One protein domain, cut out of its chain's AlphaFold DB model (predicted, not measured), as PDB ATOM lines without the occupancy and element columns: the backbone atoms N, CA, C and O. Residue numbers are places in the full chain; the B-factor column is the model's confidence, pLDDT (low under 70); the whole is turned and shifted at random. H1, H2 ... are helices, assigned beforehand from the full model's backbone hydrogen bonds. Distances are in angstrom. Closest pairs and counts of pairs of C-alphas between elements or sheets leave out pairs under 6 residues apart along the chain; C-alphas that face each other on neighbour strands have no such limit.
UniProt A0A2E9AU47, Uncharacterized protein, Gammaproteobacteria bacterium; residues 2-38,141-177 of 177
ATOM      1  N   ASN A   2     -32.336  10.449   3.729       88.25
ATOM      2  CA  ASN A   2     -33.516  10.609   4.608       88.25
ATOM      3  C   ASN A   2     -33.064  10.998   6.032       88.25
ATOM      4  O   ASN A   2     -32.093  10.420   6.524       88.25
ATOM      5  N   LEU A   3     -33.779  11.916   6.692       86.56
ATOM      6  CA  LEU A   3     -33.544  12.358   8.073       86.56
ATOM      7  C   LEU A   3     -33.325  11.188   9.046       86.56
ATOM      8  O   LEU A   3     -32.427  11.245   9.879       86.56
ATOM      9  N   ARG A   4     -34.071  10.083   8.896       88.94
ATOM     10  CA  ARG A   4     -33.885   8.880   9.732       88.94
ATOM     11  C   ARG A   4     -32.541   8.187   9.500       88.94
ATOM     12  O   ARG A   4     -31.930   7.715  10.450       88.94
ATOM     13  N   LYS A   5     -32.076   8.115   8.246       90.94
ATOM     14  CA  LYS A   5     -30.760   7.535   7.924       90.94
ATOM     15  C   LYS A   5     -29.647   8.422   8.478       90.94
ATOM     16  O   LYS A   5     -28.749   7.894   9.116       90.94
ATOM     17  N   PHE A   6     -29.748   9.740   8.292       91.75
ATOM     18  CA  PHE A   6     -28.789  10.699   8.847       91.75
ATOM     19  C   PHE A   6     -28.711  10.604  10.378       91.75
ATOM     20  O   PHE A   6     -27.628  10.372  10.909       91.75
ATOM     21  N   HIS A   7     -29.860  10.665  11.066       93.81
ATOM     22  CA  HIS A   7     -29.933  10.507  12.519       93.81
ATOM     23  C   HIS A   7     -29.308   9.181  12.977       93.81
ATOM     24  O   HIS A   7     -28.492   9.170  13.882       93.81
ATOM     25  N   LYS A   8     -29.597   8.055  12.308       93.75
ATOM     26  CA  LYS A   8     -29.014   6.754  12.677       93.75
ATOM     27  C   LYS A   8     -27.478   6.771  12.709       93.75
ATOM     28  O   LYS A   8     -26.889   6.222  13.634       93.75
ATOM     29  N   TYR A   9     -26.832   7.359  11.701       94.81
ATOM     30  CA  TYR A   9     -25.367   7.363  11.617       94.81
ATOM     31  C   TYR A   9     -24.725   8.372  12.573       94.81
ATOM     32  O   TYR A   9     -23.743   8.021  13.223       94.81
ATOM     33  N   ILE A  10     -25.290   9.577  12.719       94.81
ATOM     34  CA  ILE A  10     -24.768  10.556  13.686       94.81
ATOM     35  C   ILE A  10     -24.962  10.058  15.127       94.81
ATOM     36  O   ILE A  10     -24.031  10.130  15.923       94.81
ATOM     37  N   SER A  11     -26.109   9.439  15.434       95.00
ATOM     38  CA  SER A  11     -26.376   8.835  16.743       95.00
ATOM     39  C   SER A  11     -25.423   7.698  17.066       95.00
ATOM     40  O   SER A  11     -25.059   7.545  18.221       95.00
ATOM     41  N   LEU A  12     -24.981   6.913  16.079       95.69
ATOM     42  CA  LEU A  12     -23.994   5.862  16.323       95.69
ATOM     43  C   LEU A  12     -22.648   6.446  16.779       95.69
ATOM     44  O   LEU A  12     -22.073   5.958  17.750       95.69
ATOM     45  N   LEU A  13     -22.179   7.507  16.114       94.44
ATOM     46  CA  LEU A  13     -20.958   8.215  16.507       94.44
ATOM     47  C   LEU A  13     -21.109   8.823  17.906       94.44
ATOM     48  O   LEU A  13     -20.223   8.669  18.744       94.44
ATOM     49  N   VAL A  14     -22.248   9.467  18.175       96.56
ATOM     50  CA  VAL A  14     -22.514  10.079  19.482       96.56
ATOM     51  C   VAL A  14     -22.554   9.027  20.589       96.56
ATOM     52  O   VAL A  14     -21.902   9.191  21.616       96.56
ATOM     53  N   SER A  15     -23.266   7.922  20.374       96.12
ATOM     54  CA  SER A  15     -23.369   6.830  21.342       96.12
ATOM     55  C   SER A  15     -22.017   6.197  21.662       96.12
ATOM     56  O   SER A  15     -21.795   5.823  22.810       96.12
ATOM     57  N   LEU A  16     -21.100   6.102  20.694       95.56
ATOM     58  CA  LEU A  16     -19.753   5.587  20.945       95.56
ATOM     59  C   LEU A  16     -18.983   6.477  21.931       95.56
ATOM     60  O   LEU A  16     -18.394   5.980  22.887       95.56
ATOM     61  N   GLN A  17     -19.022   7.794  21.743       94.88
ATOM     62  CA  GLN A  17     -18.368   8.721  22.665       94.88
ATOM     63  C   GLN A  17     -19.077   8.768  24.030       94.88
ATOM     64  O   GLN A  17     -18.405   8.795  25.058       94.88
ATOM     65  N   LEU A  18     -20.414   8.702  24.076       95.88
ATOM     66  CA  LEU A  18     -21.156   8.585  25.340       95.88
ATOM     67  C   LEU A  18     -20.796   7.296  26.095       95.88
ATOM     68  O   LEU A  18     -20.722   7.302  27.325       95.88
ATOM     69  N   LEU A  19     -20.530   6.200  25.378       96.25
ATOM     70  CA  LEU A  19     -20.041   4.956  25.967       96.25
ATOM     71  C   LEU A  19     -18.651   5.149  26.583       96.25
ATOM     72  O   LEU A  19     -18.443   4.742  27.723       96.25
ATOM     73  N   LEU A  20     -17.726   5.827  25.892       95.56
ATOM     74  CA  LEU A  20     -16.417   6.179  26.459       95.56
ATOM     75  C   LEU A  20     -16.556   7.043  27.720       95.56
ATOM     76  O   LEU A  20     -15.879   6.780  28.717       95.56
ATOM     77  N   TRP A  21     -17.459   8.027  27.718       96.31
ATOM     78  CA  TRP A  21     -17.764   8.850  28.895       96.31
ATOM     79  C   TRP A  21     -18.358   8.047  30.043       96.31
ATOM     80  O   TRP A  21     -17.996   8.266  31.195       96.31
ATOM     81  N   THR A  22     -19.223   7.083  29.741       97.38
ATOM     82  CA  THR A  22     -19.813   6.206  30.755       97.38
ATOM     83  C   THR A  22     -18.746   5.314  31.380       97.38
ATOM     84  O   THR A  22     -18.659   5.230  32.598       97.38
ATOM     85  N   ILE A  23     -17.887   4.696  30.562       97.56
ATOM     86  CA  ILE A  23     -16.796   3.834  31.035       97.56
ATOM     87  C   ILE A  23     -15.826   4.621  31.925       97.56
ATOM     88  O   ILE A  23     -15.499   4.177  33.024       97.56
ATOM     89  N   SER A  24     -15.396   5.803  31.481       97.31
ATOM     90  CA  SER A  24     -14.491   6.659  32.262       97.31
ATOM     91  C   SER A  24     -15.164   7.221  33.518       97.31
ATOM     92  O   SER A  24     -14.547   7.222  34.578       97.31
ATOM     93  N   GLY A  25     -16.442   7.605  33.455       96.62
ATOM     94  CA  GLY A  25     -17.216   8.039  34.623       96.62
ATOM     95  C   GLY A  25     -17.379   6.939  35.674       96.62
ATOM     96  O   GLY A  25     -17.189   7.190  36.864       96.62
ATOM     97  N   ILE A  26     -17.648   5.701  35.242       97.31
ATOM     98  CA  ILE A  26     -17.642   4.524  36.119       97.31
ATOM     99  C   ILE A  26     -16.256   4.377  36.745       97.31
ATOM    100  O   ILE A  26     -16.156   4.326  37.968       97.31
ATOM    101  N   TYR A  27     -15.187   4.391  35.944       97.19
ATOM    102  CA  TYR A  27     -13.824   4.306  36.465       97.19
ATOM    103  C   TYR A  27     -13.559   5.364  37.551       97.19
ATOM    104  O   TYR A  27     -13.106   5.007  38.637       97.19
ATOM    105  N   PHE A  28     -13.918   6.629  37.322       96.44
ATOM    106  CA  PHE A  28     -13.760   7.688  38.323       96.44
ATOM    107  C   PHE A  28     -14.567   7.429  39.596       96.44
ATOM    108  O   PHE A  28     -14.060   7.664  40.687       96.44
ATOM    109  N   SER A  29     -15.788   6.900  39.489       96.38
ATOM    110  CA  SER A  29     -16.635   6.648  40.663       96.38
ATOM    111  C   SER A  29     -16.090   5.568  41.606       96.38
ATOM    112  O   SER A  29     -16.363   5.609  42.803       96.38
ATOM    113  N   PHE A  30     -15.301   4.621  41.086       96.19
ATOM    114  CA  PHE A  30     -14.702   3.536  41.872       96.19
ATOM    115  C   PHE A  30     -13.264   3.828  42.327       96.19
ATOM    116  O   PHE A  30     -12.707   3.054  43.105       96.19
ATOM    117  N   ASN A  31     -12.650   4.926  41.875       95.44
ATOM    118  CA  ASN A  31     -11.265   5.270  42.194       95.44
ATOM    119  C   ASN A  31     -11.201   6.549  43.033       95.44
ATOM    120  O   ASN A  31     -11.619   7.618  42.598       95.44
ATOM    121  N   LYS A  32     -10.627   6.444  44.233       94.56
ATOM    122  CA  LYS A  32     -10.425   7.587  45.130       94.56
ATOM    123  C   LYS A  32      -9.449   8.595  44.523       94.56
ATOM    124  O   LYS A  32      -8.327   8.235  44.158       94.56
ATOM    125  N   ILE A  33      -9.864   9.858  44.444       92.62
ATOM    126  CA  ILE A  33      -9.058  10.930  43.845       92.62
ATOM    127  C   ILE A  33      -7.801  11.230  44.668       92.62
ATOM    128  O   ILE A  33      -6.772  11.609  44.116       92.62
ATOM    129  N   GLU A  34      -7.854  11.009  45.977       94.25
ATOM    130  CA  GLU A  34      -6.740  11.190  46.907       94.25
ATOM    131  C   GLU A  34      -5.587  10.239  46.545       94.25
ATOM    132  O   GLU A  34      -4.425  10.639  46.463       94.25
ATOM    133  N   ASN A  35      -5.916   8.988  46.210       94.44
ATOM    134  CA  ASN A  35      -4.942   7.979  45.791       94.44
ATOM    135  C   ASN A  35      -4.315   8.339  44.436       94.44
ATOM    136  O   ASN A  35      -3.099   8.271  44.261       94.44
ATOM    137  N   VAL A  36      -5.137   8.818  43.501       95.12
ATOM    138  CA  VAL A  36      -4.694   9.318  42.190       95.12
ATOM    139  C   VAL A  36      -3.739  10.503  42.343       95.12
ATOM    140  O   VAL A  36      -2.748  10.591  41.626       95.12
ATOM    141  N   ARG A  37      -4.001  11.406  43.291       94.56
ATOM    142  CA  ARG A  37      -3.116  12.536  43.622       94.56
ATOM    143  C   ARG A  37      -1.837  12.114  44.349       94.56
ATOM    144  O   ARG A  37      -0.924  12.927  44.472       94.56
ATOM    145  N   GLY A  38      -1.768  10.861  44.796       94.44
ATOM    146  CA  GLY A  38      -0.642  10.304  45.532       94.44
ATOM    147  C   GLY A  38      -0.656  10.625  47.025       94.44
ATOM    148  O   GLY A  38       0.375  10.472  47.672       94.44
ATOM    149  N   ILE A 141     -12.795  14.414  28.777       95.38
ATOM    150  CA  ILE A 141     -12.921  15.841  28.436       95.38
ATOM    151  C   ILE A 141     -12.614  16.146  26.964       95.38
ATOM    152  O   ILE A 141     -12.716  17.296  26.541       95.38
ATOM    153  N   MET A 142     -12.267  15.121  26.176       94.75
ATOM    154  CA  MET A 142     -11.906  15.227  24.754       94.75
ATOM    155  C   MET A 142     -10.742  16.195  24.492       94.75
ATOM    156  O   MET A 142     -10.677  16.844  23.450       94.75
ATOM    157  N   ASP A 143      -9.820  16.279  25.448       93.62
ATOM    158  CA  ASP A 143      -8.557  16.996  25.319       93.62
ATOM    159  C   ASP A 143      -7.434  15.960  25.325       93.62
ATOM    160  O   ASP A 143      -7.159  15.332  26.345       93.62
ATOM    161  N   TRP A 144      -6.828  15.728  24.161       88.06
ATOM    162  CA  TRP A 144      -5.834  14.668  23.964       88.06
ATOM    163  C   TRP A 144      -4.390  15.144  24.116       88.06
ATOM    164  O   TRP A 144      -3.482  14.312  24.135       88.06
ATOM    165  N   ASN A 145      -4.177  16.457  24.225       85.44
ATOM    166  CA  ASN A 145      -2.844  17.047  24.269       85.44
ATOM    167  C   ASN A 145      -2.442  17.350  25.711       85.44
ATOM    168  O   ASN A 145      -1.567  16.686  26.270       85.44
ATOM    169  N   GLU A 146      -3.102  18.337  26.316       86.31
ATOM    170  CA  GLU A 146      -2.758  18.836  27.651       86.31
ATOM    171  C   GLU A 146      -3.679  18.267  28.732       86.31
ATOM    172  O   GLU A 146      -3.303  18.208  29.897       86.31
ATOM    173  N   ARG A 147      -4.839  17.718  28.352       92.06
ATOM    174  CA  ARG A 147      -5.804  17.070  29.258       92.06
ATOM    175  C   ARG A 147      -6.144  17.940  30.474       92.06
ATOM    176  O   ARG A 147      -6.337  17.429  31.577       92.06
ATOM    177  N   ASP A 148      -6.200  19.249  30.292       89.25
ATOM    178  CA  ASP A 148      -6.486  20.233  31.338       89.25
ATOM    179  C   ASP A 148      -7.532  21.267  30.893       89.25
ATOM    180  O   ASP A 148      -8.193  21.887  31.731       89.25
ATOM    181  N   ASN A 149      -7.787  21.383  29.587       91.25
ATOM    182  CA  ASN A 149      -8.714  22.350  29.035       91.25
ATOM    183  C   ASN A 149     -10.095  21.735  28.778       91.25
ATOM    184  O   ASN A 149     -10.417  21.274  27.680       91.25
ATOM    185  N   ILE A 150     -10.975  21.821  29.777       91.81
ATOM    186  CA  ILE A 150     -12.394  21.437  29.645       91.81
ATOM    187  C   ILE A 150     -13.131  22.347  28.636       91.81
ATOM    188  O   ILE A 150     -14.124  21.958  28.034       91.81
ATOM    189  N   GLY A 151     -12.641  23.564  28.390       93.56
ATOM    190  CA  GLY A 151     -13.230  24.520  27.449       93.56
ATOM    191  C   GLY A 151     -12.842  24.311  25.981       93.56
ATOM    192  O   GLY A 151     -13.073  25.220  25.170       93.56
ATOM    193  N   ASN A 152     -12.235  23.176  25.624       94.56
ATOM    194  CA  ASN A 152     -11.714  22.925  24.281       94.56
ATOM    195  C   ASN A 152     -12.818  22.853  23.201       94.56
ATOM    196  O   ASN A 152     -14.012  22.683  23.468       94.56
ATOM    197  N   VAL A 153     -12.406  23.021  21.941       95.44
ATOM    198  CA  VAL A 153     -13.322  23.077  20.790       95.44
ATOM    199  C   VAL A 153     -13.990  21.725  20.520       95.44
ATOM    200  O   VAL A 153     -15.170  21.704  20.169       95.44
ATOM    201  N   PHE A 154     -13.285  20.606  20.714       94.75
ATOM    202  CA  PHE A 154     -13.833  19.270  20.468       94.75
ATOM    203  C   PHE A 154     -15.006  18.970  21.393       94.75
ATOM    204  O   PHE A 154     -16.071  18.582  20.909       94.75
ATOM    205  N   LEU A 155     -14.847  19.234  22.695       95.50
ATOM    206  CA  LEU A 155     -15.911  19.041  23.669       95.50
ATOM    207  C   LEU A 155     -17.120  19.917  23.338       95.50
ATOM    208  O   LEU A 155     -18.232  19.408  23.265       95.50
ATOM    209  N   LYS A 156     -16.907  21.207  23.037       96.25
ATOM    210  CA  LYS A 156     -17.985  22.134  22.646       96.25
ATOM    211  C   LYS A 156     -18.769  21.630  21.434       96.25
ATOM    212  O   LYS A 156     -19.995  21.547  21.492       96.25
ATOM    213  N   ILE A 157     -18.077  21.274  20.348       96.31
ATOM    214  CA  ILE A 157     -18.708  20.742  19.129       96.31
ATOM    215  C   ILE A 157     -19.503  19.479  19.464       96.31
ATOM    216  O   ILE A 157     -20.667  19.356  19.077       96.31
ATOM    217  N   PHE A 158     -18.897  18.559  20.213       95.75
ATOM    218  CA  PHE A 158     -19.530  17.299  20.557       95.75
ATOM    219  C   PHE A 158     -20.764  17.496  21.450       95.75
ATOM    220  O   PHE A 158     -21.789  16.864  21.202       95.75
ATOM    221  N   SER A 159     -20.736  18.421  22.417       94.88
ATOM    222  CA  SER A 159     -21.896  18.765  23.249       94.88
ATOM    223  C   SER A 159     -23.084  19.255  22.414       94.88
ATOM    224  O   SER A 159     -24.213  18.814  22.639       94.88
ATOM    225  N   PHE A 160     -22.850  20.109  21.409       96.94
ATOM    226  CA  PHE A 160     -23.915  20.554  20.502       96.94
ATOM    227  C   PHE A 160     -24.452  19.415  19.627       96.94
ATOM    228  O   PHE A 160     -25.669  19.290  19.471       96.94
ATOM    229  N   ILE A 161     -23.578  18.558  19.086       96.31
ATOM    230  CA  ILE A 161     -23.991  17.389  18.290       96.31
ATOM    231  C   ILE A 161     -24.799  16.412  19.148       96.31
ATOM    232  O   ILE A 161     -25.834  15.915  18.697       96.31
ATOM    233  N   ALA A 162     -24.368  16.148  20.382       96.19
ATOM    234  CA  ALA A 162     -25.064  15.272  21.313       96.19
ATOM    235  C   ALA A 162     -26.452  15.821  21.668       96.19
ATOM    236  O   ALA A 162     -27.435  15.083  21.587       96.19
ATOM    237  N   LEU A 163     -26.561  17.125  21.957       96.56
ATOM    238  CA  LEU A 163     -27.842  17.789  22.210       96.56
ATOM    239  C   LEU A 163     -28.776  17.704  20.996       96.56
ATOM    240  O   LEU A 163     -29.925  17.280  21.122       96.56
ATOM    241  N   PHE A 164     -28.281  18.059  19.808       95.88
ATOM    242  CA  PHE A 164     -29.048  17.960  18.564       95.88
ATOM    243  C   PHE A 164     -29.536  16.526  18.320       95.88
ATOM    244  O   PHE A 164     -30.692  16.290  17.956       95.88
ATOM    245  N   THR A 165     -28.668  15.549  18.554       96.44
ATOM    246  CA  THR A 165     -28.981  14.131  18.390       96.44
ATOM    247  C   THR A 165     -30.046  13.680  19.391       96.44
ATOM    248  O   THR A 165     -31.013  13.036  18.992       96.44
ATOM    249  N   ALA A 166     -29.951  14.081  20.658       96.12
ATOM    250  CA  ALA A 166     -30.963  13.775  21.666       96.12
ATOM    251  C   ALA A 166     -32.342  14.348  21.286       96.12
ATOM    252  O   ALA A 166     -33.333  13.616  21.251       96.12
ATOM    253  N   VAL A 167     -32.400  15.630  20.907       96.12
ATOM    254  CA  VAL A 167     -33.645  16.301  20.494       96.12
ATOM    255  C   VAL A 167     -34.248  15.639  19.253       96.12
ATOM    256  O   VAL A 167     -35.437  15.318  19.225       96.12
ATOM    257  N   THR A 168     -33.435  15.382  18.225       94.75
ATOM    258  CA  THR A 168     -33.921  14.726  17.001       94.75
ATOM    259  C   THR A 168     -34.383  13.295  17.252       94.75
ATOM    260  O   THR A 168     -35.353  12.866  16.628       94.75
ATOM    261  N   GLY A 169     -33.762  12.575  18.189       94.06
ATOM    262  CA  GLY A 169     -34.194  11.245  18.616       94.06
ATOM    263  C   GLY A 169     -35.599  11.259  19.217       94.06
ATOM    264  O   GLY A 169     -36.454  10.482  18.792       94.06
ATOM    265  N   ILE A 170     -35.870  12.206  20.124       95.06
ATOM    266  CA  ILE A 170     -37.198  12.401  20.731       95.06
ATOM    267  C   ILE A 170     -38.242  12.718  19.651       95.06
ATOM    268  O   ILE A 170     -39.299  12.090  19.597       95.06
ATOM    269  N   ILE A 171     -37.939  13.640  18.734       93.62
ATOM    270  CA  ILE A 171     -38.858  14.007  17.645       93.62
ATOM    271  C   ILE A 171     -39.156  12.798  16.745       93.62
ATOM    272  O   ILE A 171     -40.309  12.542  16.390       93.62
ATOM    273  N   LEU A 172     -38.128  12.040  16.354       92.12
ATOM    274  CA  LEU A 172     -38.272  10.882  15.467       92.12
ATOM    275  C   LEU A 172     -38.990   9.697  16.119       92.12
ATOM    276  O   LEU A 172     -39.543   8.878  15.375       92.12
ATOM    277  N   PHE A 173     -38.973   9.608  17.452       92.50
ATOM    278  CA  PHE A 173     -39.728   8.626  18.228       92.50
ATOM    279  C   PHE A 173     -41.239   8.862  18.101       92.50
ATOM    280  O   PHE A 173     -41.980   7.929  17.798       92.50
ATOM    281  N   PHE A 174     -41.694  10.112  18.241       93.69
ATOM    282  CA  PHE A 174     -43.119  10.453  18.122       93.69
ATOM    283  C   PHE A 174     -43.596  10.613  16.676       93.69
ATOM    284  O   PHE A 174     -44.779  10.425  16.382       93.69
ATOM    285  N   LYS A 175     -42.694  10.926  15.741       86.94
ATOM    286  CA  LYS A 175     -43.032  10.977  14.319       86.94
ATOM    287  C   LYS A 175     -43.282   9.553  13.807       86.94
ATOM    288  O   LYS A 175     -42.332   8.803  13.573       86.94
ATOM    289  N   ARG A 176     -44.553   9.177  13.608       73.62
ATOM    290  CA  ARG A 176     -44.935   7.932  12.908       73.62
ATOM    291  C   ARG A 176     -44.317   7.887  11.499       73.62
ATOM    292  O   ARG A 176     -43.920   8.920  10.956       73.62
ATOM    293  N   LYS A 177     -44.109   6.668  10.986       65.00
ATOM    294  CA  LYS A 177     -43.485   6.422   9.675       65.00
ATOM    295  C   LYS A 177     -44.281   7.048   8.543       65.00
ATOM    296  O   LYS A 177     -45.520   6.926   8.586       65.00
TER     297      LYS A 177
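What this domain is: This is residues 2 to 38 and 141 to 177 of the 177 residues of an uncharacterized protein of Gammaproteobacteria bacterium (UniProt A0A2E9AU47). Two long helices, H1 and H3, cross as a skewed X, and beyond the crossing residues 22 to 27 of H1 stick out, followed by the tiny H2. An unnamed stretch, residues 141 to 152, leads into H3. The printed part has 74 residues with three named helices, H1, H2, H3 in order, and no named strand: all helix. It is loose, with a radius of gyration of the C-alphas of 16.2 A, and spans 56 by 26 by 15 A.

Where its parts are: Find C-alpha 3 at (-33.544, 12.358, 8.073); from there H1, residues 3 to 30, runs 39.7 A, with a kink of 26 degrees near residue 13. After a tight link comes H2, residues 33 to 36, 4.9 A long. H3, residues 153 to 174, runs 32.5 A to C-alpha 174 at (-43.119, 10.453, 18.122).

How they stand to each other: Look at Val 14 and Ala 162, whose C-alphas, 6.1 A apart, are the closest of H1 and H3. These helices touch, H1 with residues 4 to 14 alone, at a steep tilt of 60 degrees, opposite ways. H1 and H2 meet only through their link; H2 and H3 are apart. In H1 and H3 every O i to N i+4 pair is within hydrogen-bond range; H2 is too short for one.

The domain as a whole: The C-alphas of Gly 38 and Lys 177, the two farthest apart, are 56.0 A apart. Residues 39 to 140 are not printed, and C-alphas 38 and 141 lie 21.8 A apart across this cut. Residue 177 has pLDDT under 70.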